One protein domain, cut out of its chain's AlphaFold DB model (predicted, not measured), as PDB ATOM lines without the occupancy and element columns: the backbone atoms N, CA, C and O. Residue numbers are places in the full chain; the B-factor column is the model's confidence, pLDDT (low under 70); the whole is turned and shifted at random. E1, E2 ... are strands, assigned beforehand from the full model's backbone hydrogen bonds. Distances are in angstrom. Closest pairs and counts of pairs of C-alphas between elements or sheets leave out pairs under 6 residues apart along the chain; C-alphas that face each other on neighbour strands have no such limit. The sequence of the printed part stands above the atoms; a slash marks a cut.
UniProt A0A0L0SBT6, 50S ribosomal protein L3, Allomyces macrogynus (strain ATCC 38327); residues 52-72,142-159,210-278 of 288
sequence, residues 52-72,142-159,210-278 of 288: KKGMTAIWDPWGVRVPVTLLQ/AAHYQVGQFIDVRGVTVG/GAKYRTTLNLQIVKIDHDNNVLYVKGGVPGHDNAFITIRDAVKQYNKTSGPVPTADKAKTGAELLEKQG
ATOM      1  N   LYS A  52      24.068  -9.358 -29.811       97.12
ATOM      2  CA  LYS A  52      22.864  -9.824 -30.518       97.12
ATOM      3  C   LYS A  52      21.633  -9.282 -29.811       97.12
ATOM      4  O   LYS A  52      21.442  -9.618 -28.654       97.12
ATOM      5  N   LYS A  53      20.767  -8.503 -30.451       96.12
ATOM      6  CA  LYS A  53      19.505  -8.079 -29.810       96.12
ATOM      7  C   LYS A  53      18.328  -8.985 -30.130       96.12
ATOM      8  O   LYS A  53      17.465  -9.171 -29.283       96.12
ATOM      9  N   GLY A  54      18.328  -9.586 -31.311       96.19
ATOM     10  CA  GLY A  54      17.283 -10.505 -31.736       96.19
ATOM     11  C   GLY A  54      17.206 -10.584 -33.251       96.19
ATOM     12  O   GLY A  54      18.127 -10.163 -33.957       96.19
ATOM     13  N   MET A  55      16.099 -11.126 -33.748       96.69
ATOM     14  CA  MET A  55      15.829 -11.259 -35.177       96.69
ATOM     15  C   MET A  55      14.500 -10.603 -35.532       96.69
ATOM     16  O   MET A  55      13.523 -10.727 -34.797       96.69
ATOM     17  N   THR A  56      14.459  -9.938 -36.680       95.88
ATOM     18  CA  THR A  56      13.238  -9.384 -37.272       95.88
ATOM     19  C   THR A  56      13.219  -9.694 -38.770       95.88
ATOM     20  O   THR A  56      14.078 -10.415 -39.284       95.88
ATOM     21  N   ALA A  57      12.216  -9.195 -39.485       94.50
ATOM     22  CA  ALA A  57      12.208  -9.213 -40.939       94.50
ATOM     23  C   ALA A  57      12.022  -7.789 -41.465       94.50
ATOM     24  O   ALA A  57      11.220  -7.034 -40.917       94.50
ATOM     25  N   ILE A  58      12.750  -7.453 -42.525       92.94
ATOM     26  CA  ILE A  58      12.603  -6.206 -43.277       92.94
ATOM     27  C   ILE A  58      12.091  -6.566 -44.670       92.94
ATOM     28  O   ILE A  58      12.377  -7.649 -45.185       92.94
ATOM     29  N   TRP A  59      11.291  -5.678 -45.248       90.88
ATOM     30  CA  TRP A  59      10.869  -5.784 -46.635       90.88
ATOM     31  C   TRP A  59      11.854  -5.020 -47.508       90.88
ATOM     32  O   TRP A  59      12.085  -3.832 -47.286       90.88
ATOM     33  N   ASP A  60      12.435  -5.714 -48.478       86.62
ATOM     34  CA  ASP A  60      13.258  -5.077 -49.497       86.62
ATOM     35  C   ASP A  60      12.381  -4.181 -50.388       86.62
ATOM     36  O   ASP A  60      11.176  -4.425 -50.512       86.62
ATOM     37  N   PRO A  61      12.961  -3.198 -51.100       86.50
ATOM     38  CA  PRO A  61      12.206  -2.353 -52.028       86.50
ATOM     39  C   PRO A  61      11.531  -3.115 -53.186       86.50
ATOM     40  O   PRO A  61      10.693  -2.548 -53.881       86.50
ATOM     41  N   TRP A  62      11.906  -4.379 -53.412       85.12
ATOM     42  CA  TRP A  62      11.272  -5.307 -54.358       85.12
ATOM     43  C   TRP A  62      10.065  -6.058 -53.771       85.12
ATOM     44  O   TRP A  62       9.482  -6.903 -54.436       85.12
ATOM     45  N   GLY A  63       9.717  -5.828 -52.502       85.81
ATOM     46  CA  GLY A  63       8.648  -6.558 -51.815       85.81
ATOM     47  C   GLY A  63       9.056  -7.944 -51.304       85.81
ATOM     48  O   GLY A  63       8.201  -8.712 -50.873       85.81
ATOM     49  N   VAL A  64      10.350  -8.285 -51.296       89.19
ATOM     50  CA  VAL A  64      10.841  -9.545 -50.711       89.19
ATOM     51  C   VAL A  64      11.006  -9.409 -49.200       89.19
ATOM     52  O   VAL A  64      11.628  -8.468 -48.711       89.19
ATOM     53  N   ARG A  65      10.510 -10.392 -48.443       91.88
ATOM     54  CA  ARG A  65      10.723 -10.474 -46.993       91.88
ATOM     55  C   ARG A  65      12.100 -11.059 -46.674       91.88
ATOM     56  O   ARG A  65      12.325 -12.256 -46.862       91.88
ATOM     57  N   VAL A  66      12.992 -10.252 -46.108       93.06
ATOM     58  CA  VAL A  66      14.344 -10.670 -45.717       93.06
ATOM     59  C   VAL A  66      14.451 -10.831 -44.197       93.06
ATOM     60  O   VAL A  66      14.218  -9.869 -43.463       93.06
ATOM     61  N   PRO A  67      14.827 -12.022 -43.686       96.00
ATOM     62  CA  PRO A  67      15.102 -12.202 -42.266       96.00
ATOM     63  C   PRO A  67      16.442 -11.556 -41.900       96.00
ATOM     64  O   PRO A  67      17.476 -11.850 -42.509       96.00
ATOM     65  N   VAL A  68      16.430 -10.710 -40.873       96.81
ATOM     66  CA  VAL A  68      17.599  -9.961 -40.404       96.81
ATOM     67  C   VAL A  68      17.842 -10.188 -38.913       96.81
ATOM     68  O   VAL A  68      16.909 -10.299 -38.120       96.81
ATOM     69  N   THR A  69      19.110 -10.253 -38.521       97.75
ATOM     70  CA  THR A  69      19.555 -10.239 -37.126       97.75
ATOM     71  C   THR A  69      20.056  -8.842 -36.774       97.75
ATOM     72  O   THR A  69      20.817  -8.251 -37.538       97.75
ATOM     73  N   LEU A  70      19.657  -8.337 -35.607       97.19
ATOM     74  CA  LEU A  70      20.073  -7.036 -35.092       97.19
ATOM     75  C   LEU A  70      21.320  -7.214 -34.226       97.19
ATOM     76  O   LEU A  70      21.281  -7.925 -33.216       97.19
ATOM     77  N   LEU A  71      22.412  -6.564 -34.617       97.19
ATOM     78  CA  LEU A  71      23.675  -6.538 -33.884       97.19
ATOM     79  C   LEU A  71      23.950  -5.105 -33.427       97.19
ATOM     80  O   LEU A  71      24.191  -4.233 -34.255       97.19
ATOM     81  N   GLN A  72      23.898  -4.860 -32.120       96.50
ATOM     82  CA  GLN A  72      24.149  -3.536 -31.551       96.50
ATOM     83  C   GLN A  72      25.609  -3.396 -31.126       96.50
ATOM     84  O   GLN A  72      26.123  -4.249 -30.402       96.50
ATOM     85  N   ALA A 142      28.749   2.257 -35.559       91.62
ATOM     86  CA  ALA A 142      28.167   1.536 -36.695       91.62
ATOM     87  C   ALA A 142      28.601   2.091 -38.063       91.62
ATOM     88  O   ALA A 142      28.557   1.362 -39.053       91.62
ATOM     89  N   ALA A 143      29.089   3.338 -38.111       90.75
ATOM     90  CA  ALA A 143      29.652   3.960 -39.311       90.75
ATOM     91  C   ALA A 143      30.937   3.282 -39.814       90.75
ATOM     92  O   ALA A 143      31.347   3.511 -40.950       90.75
ATOM     93  N   HIS A 144      31.552   2.412 -39.005       90.31
ATOM     94  CA  HIS A 144      32.653   1.560 -39.448       90.31
ATOM     95  C   HIS A 144      32.266   0.659 -40.625       90.31
ATOM     96  O   HIS A 144      33.100   0.331 -41.466       90.31
ATOM     97  N   TYR A 145      31.002   0.255 -40.715       91.94
ATOM     98  CA  TYR A 145      30.516  -0.592 -41.796       91.94
ATOM     99  C   TYR A 145      29.737   0.218 -42.827       91.94
ATOM    100  O   TYR A 145      29.179   1.270 -42.524       91.94
ATOM    101  N   GLN A 146      29.676  -0.305 -44.051       90.56
ATOM    102  CA  GLN A 146      28.843   0.250 -45.110       90.56
ATOM    103  C   GLN A 146      27.671  -0.682 -45.414       90.56
ATOM    104  O   GLN A 146      27.780  -1.907 -45.333       90.56
ATOM    105  N   VAL A 147      26.531  -0.106 -45.787       91.56
ATOM    106  CA  VAL A 147      25.388  -0.887 -46.260       91.56
ATOM    107  C   VAL A 147      25.773  -1.662 -47.527       91.56
ATOM    108  O   VAL A 147      26.473  -1.150 -48.396       91.56
ATOM    109  N   GLY A 148      25.358  -2.925 -47.621       89.88
ATOM    110  CA  GLY A 148      25.723  -3.829 -48.717       89.88
ATOM    111  C   GLY A 148      27.045  -4.567 -48.529       89.88
ATOM    112  O   GLY A 148      27.288  -5.544 -49.238       89.88
ATOM    113  N   GLN A 149      27.851  -4.182 -47.536       90.56
ATOM    114  CA  GLN A 149      29.081  -4.881 -47.185       90.56
ATOM    115  C   GLN A 149      28.807  -6.314 -46.698       90.56
ATOM    116  O   GLN A 149      27.829  -6.588 -45.992       90.56
ATOM    117  N   PHE A 150      29.717  -7.227 -47.046       92.88
ATOM    118  CA  PHE A 150      29.746  -8.584 -46.510       92.88
ATOM    119  C   PHE A 150      30.664  -8.671 -45.290       92.88
ATOM    120  O   PHE A 150      31.808  -8.213 -45.310       92.88
ATOM    121  N   ILE A 151      30.171  -9.331 -44.248       94.06
ATOM    122  CA  ILE A 151      30.860  -9.523 -42.976       94.06
ATOM    123  C   ILE A 151      30.903 -10.999 -42.579       94.06
ATOM    124  O   ILE A 151      30.034 -11.802 -42.932       94.06
ATOM    125  N   ASP A 152      31.915 -11.346 -41.794       95.25
ATOM    126  CA  ASP A 152      31.994 -12.612 -41.082       95.25
ATOM    127  C   ASP A 152      31.666 -12.379 -39.610       95.25
ATOM    128  O   ASP A 152      32.187 -11.467 -38.963       95.25
ATOM    129  N   VAL A 153      30.845 -13.263 -39.055       96.50
ATOM    130  CA  VAL A 153      30.340 -13.118 -37.696       96.50
ATOM    131  C   VAL A 153      30.684 -14.356 -36.885       96.50
ATOM    132  O   VAL A 153      30.280 -15.469 -37.224       96.50
ATOM    133  N   ARG A 154      31.442 -14.173 -35.803       97.12
ATOM    134  CA  ARG A 154      31.890 -15.237 -34.900       97.12
ATOM    135  C   ARG A 154      31.218 -15.091 -33.542       97.12
ATOM    136  O   ARG A 154      31.272 -14.037 -32.927       97.12
ATOM    137  N   GLY A 155      30.661 -16.182 -33.033       96.62
ATOM    138  CA  GLY A 155      30.030 -16.200 -31.717       96.62
ATOM    139  C   GLY A 155      30.037 -17.583 -31.088       96.62
ATOM    140  O   GLY A 155      30.317 -18.594 -31.747       96.62
ATOM    141  N   VAL A 156      29.728 -17.635 -29.795       96.75
ATOM    142  CA  VAL A 156      29.517 -18.895 -29.080       96.75
ATOM    143  C   VAL A 156      28.136 -19.434 -29.434       96.75
ATOM    144  O   VAL A 156      27.114 -18.788 -29.226       96.75
ATOM    145  N   THR A 157      28.093 -20.641 -29.986       96.88
ATOM    146  CA  THR A 157      26.831 -21.310 -30.334       96.88
ATOM    147  C   THR A 157      26.015 -21.684 -29.099       96.88
ATOM    148  O   THR A 157      26.572 -22.025 -28.056       96.88
ATOM    149  N   VAL A 158      24.686 -21.703 -29.239       96.50
ATOM    150  CA  VAL A 158      23.767 -22.116 -28.167       96.50
ATOM    151  C   VAL A 158      24.123 -23.520 -27.673       96.50
ATOM    152  O   VAL A 158      24.180 -24.474 -28.457       96.50
ATOM    153  N   GLY A 159      24.381 -23.637 -26.370       95.81
ATOM    154  CA  GLY A 159      24.624 -24.906 -25.694       95.81
ATOM    155  C   GLY A 159      23.362 -25.761 -25.673       95.81
ATOM    156  O   GLY A 159      22.288 -25.288 -25.321       95.81
ATOM    157  N   GLY A 210      27.079 -27.803 -28.840       95.69
ATOM    158  CA  GLY A 210      27.003 -26.346 -28.675       95.69
ATOM    159  C   GLY A 210      28.086 -25.798 -27.742       95.69
ATOM    160  O   GLY A 210      29.067 -26.496 -27.476       95.69
ATOM    161  N   ALA A 211      27.924 -24.547 -27.298       95.94
ATOM    162  CA  ALA A 211      28.897 -23.787 -26.499       95.94
ATOM    163  C   ALA A 211      30.309 -23.734 -27.115       95.94
ATOM    164  O   ALA A 211      31.318 -23.670 -26.422       95.94
ATOM    165  N   LYS A 212      30.386 -23.803 -28.446       95.94
ATOM    166  CA  LYS A 212      31.636 -23.695 -29.205       95.94
ATOM    167  C   LYS A 212      31.591 -22.458 -30.079       95.94
ATOM    168  O   LYS A 212      30.526 -22.134 -30.615       95.94
ATOM    169  N   TYR A 213      32.744 -21.830 -30.277       96.00
ATOM    170  CA  TYR A 213      32.889 -20.766 -31.260       96.00
ATOM    171  C   TYR A 213      32.609 -21.301 -32.666       96.00
ATOM    172  O   TYR A 213      33.195 -22.297 -33.100       96.00
ATOM    173  N   ARG A 214      31.711 -20.631 -33.382       96.69
ATOM    174  CA  ARG A 214      31.507 -20.820 -34.818       96.69
ATOM    175  C   ARG A 214      31.462 -19.468 -35.499       96.69
ATOM    176  O   ARG A 214      31.020 -18.489 -34.904       96.69
ATOM    177  N   THR A 215      31.913 -19.462 -36.743       96.56
ATOM    178  CA  THR A 215      31.869 -18.295 -37.611       96.56
ATOM    179  C   THR A 215      30.904 -18.584 -38.745       96.56
ATOM    180  O   THR A 215      31.069 -19.583 -39.448       96.56
ATOM    181  N   THR A 216      29.907 -17.725 -38.909       96.19
ATOM    182  CA  THR A 216      29.087 -17.675 -40.114       96.19
ATOM    183  C   THR A 216      29.735 -16.675 -41.059       96.19
ATOM    184  O   THR A 216      30.023 -15.547 -40.663       96.19
ATOM    185  N   LEU A 217      30.027 -17.118 -42.278       94.25
ATOM    186  CA  LEU A 217      30.759 -16.328 -43.263       94.25
ATOM    187  C   LEU A 217      29.794 -15.645 -44.232       94.25
ATOM    188  O   LEU A 217      28.721 -16.190 -44.497       94.25
ATOM    189  N   ASN A 218      30.231 -14.536 -44.829       93.12
ATOM    190  CA  ASN A 218      29.539 -13.852 -45.929       93.12
ATOM    191  C   ASN A 218      28.087 -13.448 -45.617       93.12
ATOM    192  O   ASN A 218      27.190 -13.646 -46.439       93.12
ATOM    193  N   LEU A 219      27.844 -12.884 -44.440       94.38
ATOM    194  CA  LEU A 219      26.555 -12.273 -44.135       94.38
ATOM    195  C   LEU A 219      26.520 -10.845 -44.687       94.38
ATOM    196  O   LEU A 219      27.505 -10.126 -44.581       94.38
ATOM    197  N   GLN A 220      25.403 -10.437 -45.281       93.31
ATOM    198  CA  GLN A 220      25.253  -9.110 -45.887       93.31
ATOM    199  C   GLN A 220      24.619  -8.127 -44.898       93.31
ATOM    200  O   GLN A 220      23.654  -8.479 -44.216       93.31
ATOM    201  N   ILE A 221      25.116  -6.893 -44.856       94.12
ATOM    202  CA  ILE A 221      24.483  -5.795 -44.117       94.12
ATOM    203  C   ILE A 221      23.388  -5.169 -44.987       94.12
ATOM    204  O   ILE A 221      23.664  -4.674 -46.077       94.12
ATOM    205  N   VAL A 222      22.145  -5.202 -44.507       93.38
ATOM    206  CA  VAL A 222      20.956  -4.703 -45.229       93.38
ATOM    207  C   VAL A 222      20.590  -3.287 -44.801       93.38
ATOM    208  O   VAL A 222      20.096  -2.500 -45.597       93.38
ATOM    209  N   LYS A 223      20.807  -2.961 -43.529       93.00
ATOM    210  CA  LYS A 223      20.491  -1.653 -42.963       93.00
ATOM    211  C   LYS A 223      21.506  -1.313 -41.889       93.00
ATOM    212  O   LYS A 223      21.906  -2.197 -41.125       93.00
ATOM    213  N   ILE A 224      21.870  -0.044 -41.800       94.44
ATOM    214  CA  ILE A 224      22.615   0.499 -40.670       94.44
ATOM    215  C   ILE A 224      21.776   1.608 -40.048       94.44
ATOM    216  O   ILE A 224      21.251   2.466 -40.748       94.44
ATOM    217  N   ASP A 225      21.611   1.545 -38.733       94.19
ATOM    218  CA  ASP A 225      21.004   2.596 -37.924       94.19
ATOM    219  C   ASP A 225      22.112   3.218 -37.070       94.19
ATOM    220  O   ASP A 225      22.643   2.569 -36.160       94.19
ATOM    221  N   HIS A 226      22.512   4.440 -37.419       91.75
ATOM    222  CA  HIS A 226      23.625   5.113 -36.761       91.75
ATOM    223  C   HIS A 226      23.241   5.687 -35.396       91.75
ATOM    224  O   HIS A 226      24.072   5.682 -34.490       91.75
ATOM    225  N   ASP A 227      21.984   6.091 -35.219       90.94
ATOM    226  CA  ASP A 227      21.508   6.718 -33.984       90.94
ATOM    227  C   ASP A 227      21.506   5.697 -32.839       90.94
ATOM    228  O   ASP A 227      21.980   5.964 -31.734       90.94
ATOM    229  N   ASN A 228      21.055   4.474 -33.131       91.38
ATOM    230  CA  ASN A 228      21.045   3.371 -32.168       91.38
ATOM    231  C   ASN A 228      22.321   2.508 -32.200       91.38
ATOM    232  O   ASN A 228      22.454   1.579 -31.395       91.38
ATOM    233  N   ASN A 229      23.250   2.786 -33.123       93.50
ATOM    234  CA  ASN A 229      24.431   1.967 -33.412       93.50
ATOM    235  C   ASN A 229      24.095   0.481 -33.661       93.50
ATOM    236  O   ASN A 229      24.715  -0.425 -33.093       93.50
ATOM    237  N   VAL A 230      23.096   0.219 -34.509       95.44
ATOM    238  CA  VAL A 230      22.615  -1.137 -34.821       95.44
ATOM    239  C   VAL A 230      22.878  -1.496 -36.280       95.44
ATOM    240  O   VAL A 230      22.511  -0.775 -37.206       95.44
ATOM    241  N   LEU A 231      23.457  -2.676 -36.481       95.50
ATOM    242  CA  LEU A 231      23.637  -3.310 -37.780       95.50
ATOM    243  C   LEU A 231      22.536  -4.347 -37.999       95.50
ATOM    244  O   LEU A 231      22.313  -5.222 -37.159       95.50
ATOM    245  N   TYR A 232      21.884  -4.291 -39.157       96.31
ATOM    246  CA  TYR A 232      20.902  -5.282 -39.577       96.31
ATOM    247  C   TYR A 232      21.549  -6.213 -40.592       96.31
ATOM    248  O   TYR A 232      21.844  -5.834 -41.727       96.31
ATOM    249  N   VAL A 233      21.764  -7.450 -40.167       96.06
ATOM    250  CA  VAL A 233      22.521  -8.446 -40.922       96.06
ATOM    251  C   VAL A 233      21.577  -9.510 -41.457       96.06
ATOM    252  O   VAL A 233      20.834 -10.122 -40.693       96.06
ATOM    253  N   LYS A 234      21.613  -9.772 -42.762       94.69
ATOM    254  CA  LYS A 234      20.794 -10.796 -43.416       94.69
ATOM    255  C   LYS A 234      21.172 -12.191 -42.927       94.69
ATOM    256  O   LYS A 234      22.316 -12.611 -43.078       94.69
ATOM    257  N   GLY A 235      20.195 -12.938 -42.421       93.62
ATOM    258  CA  GLY A 235      20.363 -14.328 -41.996       93.62
ATOM    259  C   GLY A 235      20.615 -14.520 -40.499       93.62
ATOM    260  O   GLY A 235      20.339 -13.649 -39.676       93.62
ATOM    261  N   GLY A 236      21.072 -15.723 -40.142       93.88
ATOM    262  CA  GLY A 236      21.199 -16.176 -38.758       93.88
ATOM    263  C   GLY A 236      22.618 -16.062 -38.202       93.88
ATOM    264  O   GLY A 236      23.586 -16.524 -38.808       93.88
ATOM    265  N   VAL A 237      22.719 -15.518 -36.992       96.25
ATOM    266  CA  VAL A 237      23.982 -15.354 -36.260       96.25
ATOM    267  C   VAL A 237      24.067 -16.340 -35.086       96.25
ATOM    268  O   VAL A 237      23.071 -16.508 -34.366       96.25
ATOM    269  N   PRO A 238      25.221 -17.005 -34.859       96.31
ATOM    270  CA  PRO A 238      25.396 -17.922 -33.736       96.31
ATOM    271  C   PRO A 238      25.264 -17.209 -32.387       96.31
ATOM    272  O   PRO A 238      25.820 -16.136 -32.187       96.31
ATOM    273  N   GLY A 239      24.575 -17.860 -31.450       94.94
ATOM    274  CA  GLY A 239      24.409 -17.372 -30.080       94.94
ATOM    275  C   GLY A 239      22.954 -17.136 -29.702       94.94
ATOM    276  O   GLY A 239      22.065 -17.112 -30.560       94.94
ATOM    277  N   HIS A 240      22.732 -17.025 -28.396       95.69
ATOM    278  CA  HIS A 240      21.461 -16.592 -27.822       95.69
ATOM    279  C   HIS A 240      21.338 -15.068 -27.931       95.69
ATOM    280  O   HIS A 240      22.315 -14.381 -28.242       95.69
ATOM    281  N   ASP A 241      20.147 -14.537 -27.692       95.44
ATOM    282  CA  ASP A 241      19.953 -13.091 -27.659       95.44
ATOM    283  C   ASP A 241      20.675 -12.494 -26.442       95.44
ATOM    284  O   ASP A 241      20.761 -13.105 -25.383       95.44
ATOM    285  N   ASN A 242      21.227 -11.302 -26.611       95.56
ATOM    286  CA  ASN A 242      22.180 -10.604 -25.747       95.56
ATOM    287  C   ASN A 242      23.578 -11.237 -25.621       95.56
ATOM    288  O   ASN A 242      24.382 -10.771 -24.815       95.56
ATOM    289  N   ALA A 243      23.912 -12.241 -26.436       96.00
ATOM    290  CA  ALA A 243      25.280 -12.746 -26.509       96.00
ATOM    291  C   ALA A 243      26.213 -11.750 -27.214       96.00
ATOM    292  O   ALA A 243      25.831 -11.120 -28.207       96.00
ATOM    293  N   PHE A 244      27.459 -11.677 -26.742       96.12
ATOM    294  CA  PHE A 244      28.530 -10.960 -27.425       96.12
ATOM    295  C   PHE A 244      29.029 -11.743 -28.636       96.12
ATOM    296  O   PHE A 244      29.208 -12.965 -28.605       96.12
ATOM    297  N   ILE A 245      29.244 -11.014 -29.719       96.88
ATOM    298  CA  ILE A 245      29.581 -11.533 -31.031       96.88
ATOM    299  C   ILE A 245      30.686 -10.674 -31.616       96.88
ATOM    300  O   ILE A 245      30.635  -9.452 -31.585       96.88
ATOM    301  N   THR A 246      31.665 -11.329 -32.211       96.94
ATOM    302  CA  THR A 246      32.766 -10.682 -32.910       96.94
ATOM    303  C   THR A 246      32.413 -10.536 -34.388       96.94
ATOM    304  O   THR A 246      32.077 -11.525 -35.046       96.94
ATOM    305  N   ILE A 247      32.519  -9.324 -34.924       95.94
ATOM    306  CA  ILE A 247      32.280  -8.993 -36.330       95.94
ATOM    307  C   ILE A 247      33.606  -8.607 -36.978       95.94
ATOM    308  O   ILE A 247      34.399  -7.861 -36.407       95.94
ATOM    309  N   ARG A 248      33.846  -9.098 -38.190       93.19
ATOM    310  CA  ARG A 248      34.982  -8.703 -39.029       93.19
ATOM    311  C   ARG A 248      34.545  -8.620 -40.488       93.19
ATOM    312  O   ARG A 248      33.516  -9.189 -40.856       93.19
ATOM    313  N   ASP A 249      35.349  -7.973 -41.315       91.75
ATOM    314  CA  ASP A 249      35.112  -7.948 -42.758       91.75
ATOM    315  C   ASP A 249      35.209  -9.366 -43.354       91.75
ATOM    316  O   ASP A 249      35.931 -10.232 -42.843       91.75
ATOM    317  N   ALA A 250      34.432  -9.642 -44.405       91.44
ATOM    318  CA  ALA A 250      34.356 -10.981 -44.980       91.44
ATOM    319  C   ALA A 250      35.663 -11.385 -45.673       91.44
ATOM    320  O   ALA A 250      36.064 -10.800 -46.678       91.44
ATOM    321  N   VAL A 251      36.271 -12.482 -45.213       87.88
ATOM    322  CA  VAL A 251      37.535 -12.981 -45.784       87.88
ATOM    323  C   VAL A 251      37.361 -13.449 -47.235       87.88
ATOM    324  O   VAL A 251      38.282 -13.348 -48.038       87.88
ATOM    325  N   LYS A 252      36.180 -13.967 -47.599       85.94
ATOM    326  CA  LYS A 252      35.924 -14.523 -48.940       85.94
ATOM    327  C   LYS A 252      35.432 -13.497 -49.966       85.94
ATOM    328  O   LYS A 252      35.445 -13.807 -51.152       85.94
ATOM    329  N   GLN A 253      34.960 -12.324 -49.539       79.25
ATOM    330  CA  GLN A 253      34.388 -11.293 -50.424       79.25
ATOM    331  C   GLN A 253      35.095  -9.938 -50.282       79.25
ATOM    332  O   GLN A 253      34.470  -8.886 -50.377       79.25
ATOM    333  N   TYR A 254      36.411  -9.986 -50.093       61.59
ATOM    334  CA  TYR A 254      37.268  -8.855 -49.745       61.59
ATOM    335  C   TYR A 254      37.157  -7.620 -50.678       61.59
ATOM    336  O   TYR A 254      37.288  -6.499 -50.206       61.59
ATOM    337  N   ASN A 255      36.811  -7.797 -51.964       55.56
ATOM    338  CA  ASN A 255      36.860  -6.728 -52.983       55.56
ATOM    339  C   ASN A 255      35.508  -6.154 -53.446       55.56
ATOM    340  O   ASN A 255      35.497  -5.245 -54.270       55.56
ATOM    341  N   LYS A 256      34.361  -6.697 -53.018       59.47
ATOM    342  CA  LYS A 256      33.069  -6.289 -53.616       59.47
ATOM    343  C   LYS A 256      32.503  -4.998 -53.030       59.47
ATOM    344  O   LYS A 256      31.873  -4.228 -53.748       59.47
ATOM    345  N   THR A 257      32.695  -4.779 -51.733       62.69
ATOM    346  CA  THR A 257      32.201  -3.605 -51.001       62.69
ATOM    347  C   THR A 257      32.994  -3.519 -49.698       62.69
ATOM    348  O   THR A 257      32.654  -4.190 -48.724       62.69
ATOM    349  N   SER A 258      34.113  -2.795 -49.697       66.75
ATOM    350  CA  SER A 258      34.915  -2.552 -48.491       66.75
ATOM    351  C   SER A 258      34.498  -1.231 -47.849       66.75
ATOM    352  O   SER A 258      34.349  -0.234 -48.550       66.75
ATOM    353  N   GLY A 259      34.316  -1.218 -46.527       72.75
ATOM    354  CA  GLY A 259      34.049   0.018 -45.788       72.75
ATOM    355  C   GLY A 259      35.270   0.955 -45.706       72.75
ATOM    356  O   GLY A 259      36.348   0.613 -46.196       72.75
ATOM    357  N   PRO A 260      35.123   2.131 -45.069       80.88
ATOM    358  CA  PRO A 260      36.197   3.116 -44.942       80.88
ATOM    359  C   PRO A 260      37.389   2.573 -44.139       80.88
ATOM    360  O   PRO A 260      37.212   1.855 -43.149       80.88
ATOM    361  N   VAL A 261      38.601   2.933 -44.564       79.62
ATOM    362  CA  VAL A 261      39.878   2.568 -43.928       79.62
ATOM    363  C   VAL A 261      40.528   3.841 -43.376       79.62
ATOM    364  O   VAL A 261      40.569   4.828 -44.109       79.62
ATOM    365  N   PRO A 262      41.051   3.849 -42.132       75.56
ATOM    366  CA  PRO A 262      41.075   2.758 -41.144       75.56
ATOM    367  C   PRO A 262      39.724   2.535 -40.434       75.56
ATOM    368  O   PRO A 262      39.400   1.412 -40.046       75.56
ATOM    369  N   THR A 263      38.919   3.585 -40.285       80.69
ATOM    370  CA  THR A 263      37.533   3.607 -39.776       80.69
ATOM    371  C   THR A 263      36.867   4.889 -40.300       80.69
ATOM    372  O   THR A 263      37.548   5.756 -40.841       80.69
ATOM    373  N   ALA A 264      35.541   5.020 -40.215       76.81
ATOM    374  CA  ALA A 264      34.868   6.277 -40.542       76.81
ATOM    375  C   ALA A 264      35.131   7.347 -39.466       76.81
ATOM    376  O   ALA A 264      34.725   7.172 -38.321       76.81
ATOM    377  N   ASP A 265      35.722   8.480 -39.850       61.53
ATOM    378  CA  ASP A 265      36.062   9.575 -38.921       61.53
ATOM    379  C   ASP A 265      34.855  10.401 -38.439       61.53
ATOM    380  O   ASP A 265      34.978  11.219 -37.526       61.53
ATOM    381  N   LYS A 266      33.676  10.234 -39.052       60.78
ATOM    382  CA  LYS A 266      32.477  11.027 -38.742       60.78
ATOM    383  C   LYS A 266      31.318  10.141 -38.307       60.78
ATOM    384  O   LYS A 266      30.958   9.190 -39.001       60.78
ATOM    385  N   ALA A 267      30.686  10.519 -37.195       63.59
ATOM    386  CA  ALA A 267      29.378  10.004 -36.823       63.59
ATOM    387  C   ALA A 267      28.369  10.426 -37.901       63.59
ATOM    388  O   ALA A 267      28.077  11.609 -38.070       63.59
ATOM    389  N   LYS A 268      27.889   9.453 -38.674       72.50
ATOM    390  CA  LYS A 268      26.718   9.629 -39.531       72.50
ATOM    391  C   LYS A 268      25.462   9.616 -38.659       72.50
ATOM    392  O   LYS A 268      25.473   9.028 -37.583       72.50
ATOM    393  N   THR A 269      24.390  10.239 -39.131       73.94
ATOM    394  CA  THR A 269      23.095  10.286 -38.437       73.94
ATOM    395  C   THR A 269      22.029   9.681 -39.338       73.94
ATOM    396  O   THR A 269      22.107   9.813 -40.562       73.94
ATOM    397  N   GLY A 270      21.037   9.023 -38.741       82.06
ATOM    398  CA  GLY A 270      19.924   8.410 -39.456       82.06
ATOM    399  C   GLY A 270      20.156   6.955 -39.864       82.06
ATOM    400  O   GLY A 270      21.100   6.285 -39.436       82.06
ATOM    401  N   ALA A 271      19.233   6.445 -40.682       81.38
ATOM    402  CA  ALA A 271      19.205   5.052 -41.100       81.38
ATOM    403  C   ALA A 271      19.432   4.910 -42.611       81.38
ATOM    404  O   ALA A 271      18.644   5.409 -43.412       81.38
ATOM    405  N   GLU A 272      20.468   4.166 -42.988       83.88
ATOM    406  CA  GLU A 272      20.778   3.827 -44.377       83.88
ATOM    407  C   GLU A 272      20.224   2.421 -44.682       83.88
ATOM    408  O   GLU A 272      20.527   1.452 -43.977       83.88
ATOM    409  N   LEU A 273      19.387   2.303 -45.717       84.31
ATOM    410  CA  LEU A 273      18.852   1.033 -46.227       84.31
ATOM    411  C   LEU A 273      19.582   0.623 -47.505       84.31
ATOM    412  O   LEU A 273      19.999   1.475 -48.285       84.31
ATOM    413  N   LEU A 274      19.703  -0.685 -47.734       82.06
ATOM    414  CA  LEU A 274      20.259  -1.217 -48.972       82.06
ATOM    415  C   LEU A 274      19.362  -0.821 -50.148       82.06
ATOM    416  O   LEU A 274      18.158  -1.090 -50.144       82.06
ATOM    417  N   GLU A 275      19.964  -0.212 -51.163       80.62
ATOM    418  CA  GLU A 275      19.282   0.115 -52.411       80.62
ATOM    419  C   GLU A 275      18.880  -1.146 -53.196       80.62
ATOM    420  O   GLU A 275      19.317  -2.266 -52.912       80.62
ATOM    421  N   LYS A 276      18.034  -0.966 -54.217       76.00
ATOM    422  CA  LYS A 276      17.599  -2.042 -55.117       76.00
ATOM    423  C   LYS A 276      18.807  -2.683 -55.802       76.00
ATOM    424  O   LYS A 276      19.425  -2.083 -56.673       76.00
ATOM    425  N   GLN A 277      19.114  -3.925 -55.438       68.56
ATOM    426  CA  GLN A 277      20.149  -4.718 -56.102       68.56
ATOM    427  C   GLN A 277      19.521  -5.763 -57.029       68.56
ATOM    428  O   GLN A 277      18.617  -6.488 -56.611       68.56
ATOM    429  N   GLY A 278      20.045  -5.872 -58.253       73.44
ATOM    430  CA  GLY A 278      19.676  -6.911 -59.224       73.44
ATOM    431  C   GLY A 278      18.352  -6.672 -59.959       73.44
ATOM    432  O   GLY A 278      17.805  -5.573 -59.939       73.44
TER     433      GLY A 278
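AT A GLANCE: This is residues 52 to 72, 142 to 159 and 210 to 278 of the 288 residues of the protein "50S ribosomal protein L3" of Allomyces macrogynus (strain ATCC 38327) (UniProt A0A0L0SBT6). Strands E1 to E6 curl into a small barrel, only partly closed, with the ends of E1 and E6 near each other at the open seam; the sharply bent E4 runs through its wall. The turn of the E1-E2 hairpin, residues 60 to 64, reaches away from the barrel, and the long loop of residues 250 to 270 passes round the outside to the short strand E7, which is added beside the end of E4. The printed part has 108 residues with no named helix and seven named strands, E1 to E7 in order along the chain, in one branched, strongly twisted sheet whose neighbour pairs are antiparallel. The class is all strand, though the strands hold 50 of the 108 residues, under half. The whole is compact, with a radius of gyration of the C-alphas of 13.6 A and spans of 36 by 35 by 28 A.

HOW THE PARTS SIT: E1, residues 52 to 59, and E2, residues 65 to 72, form a hairpin, antiparallel at 150 degrees, with N 56 and O 68 2.9 A apart. On the other side of E2 is E5, residues 230 to 234, antiparallel at 143 degrees, with N 69 and O 233 2.8 A apart. E5 forms a hairpin with E4, residues 213 to 225, where N 234 and O 220 are 2.8 A apart. E4 bends by 86 degrees at residue 222, and its pairing is staggered: residues 213 to 220 pair with E3, residues 150 to 156, and residues 223 to 225 with E7, residues 271 to 273, on the same side of E4. N 151 and O 219 are 2.8 A apart between E3 and E4, and N 272 and O 224 2.9 A between E7 and E4. On the other side of E3 is E6, residues 244 to 249, antiparallel at 152 degrees, with N 154 and O 246 2.8 A apart. The closest C-alphas of the edge strands E1 and E6, those of Lys 52 and Phe 244, are 6.6 A apart. E3 and E5 are apart.

IN THESE COORDINATES: E1 begins at C-alpha 52 (22.864, -9.824, -30.518), bends by 51 degrees at residue 55 and is 20.5 A long. E2 measures 21.6 A, E3 20.3 A, E5 13.1 A and E6 17.0 A. E4, the longest strand with 13 residues, measures 27.0 A and ends at C-alpha 225 (21.004, 2.596, -37.924). E7 is 6.5 A long and ends at C-alpha 273 (18.852, 1.033, -46.227).

THE WHOLE: The C-alphas farthest apart, those of Gly 210 and Lys 266, are 39.1 A apart. Residues 73 to 141 and 160 to 209 are not printed; the C-alphas across these cuts are 8.3 A and 4.1 A apart. The link from E6 to E7, 21 residues, is long. The mean pLDDT of the printed part is 88.9; residues 254 to 258, 265 to 267 and 277 are under 70.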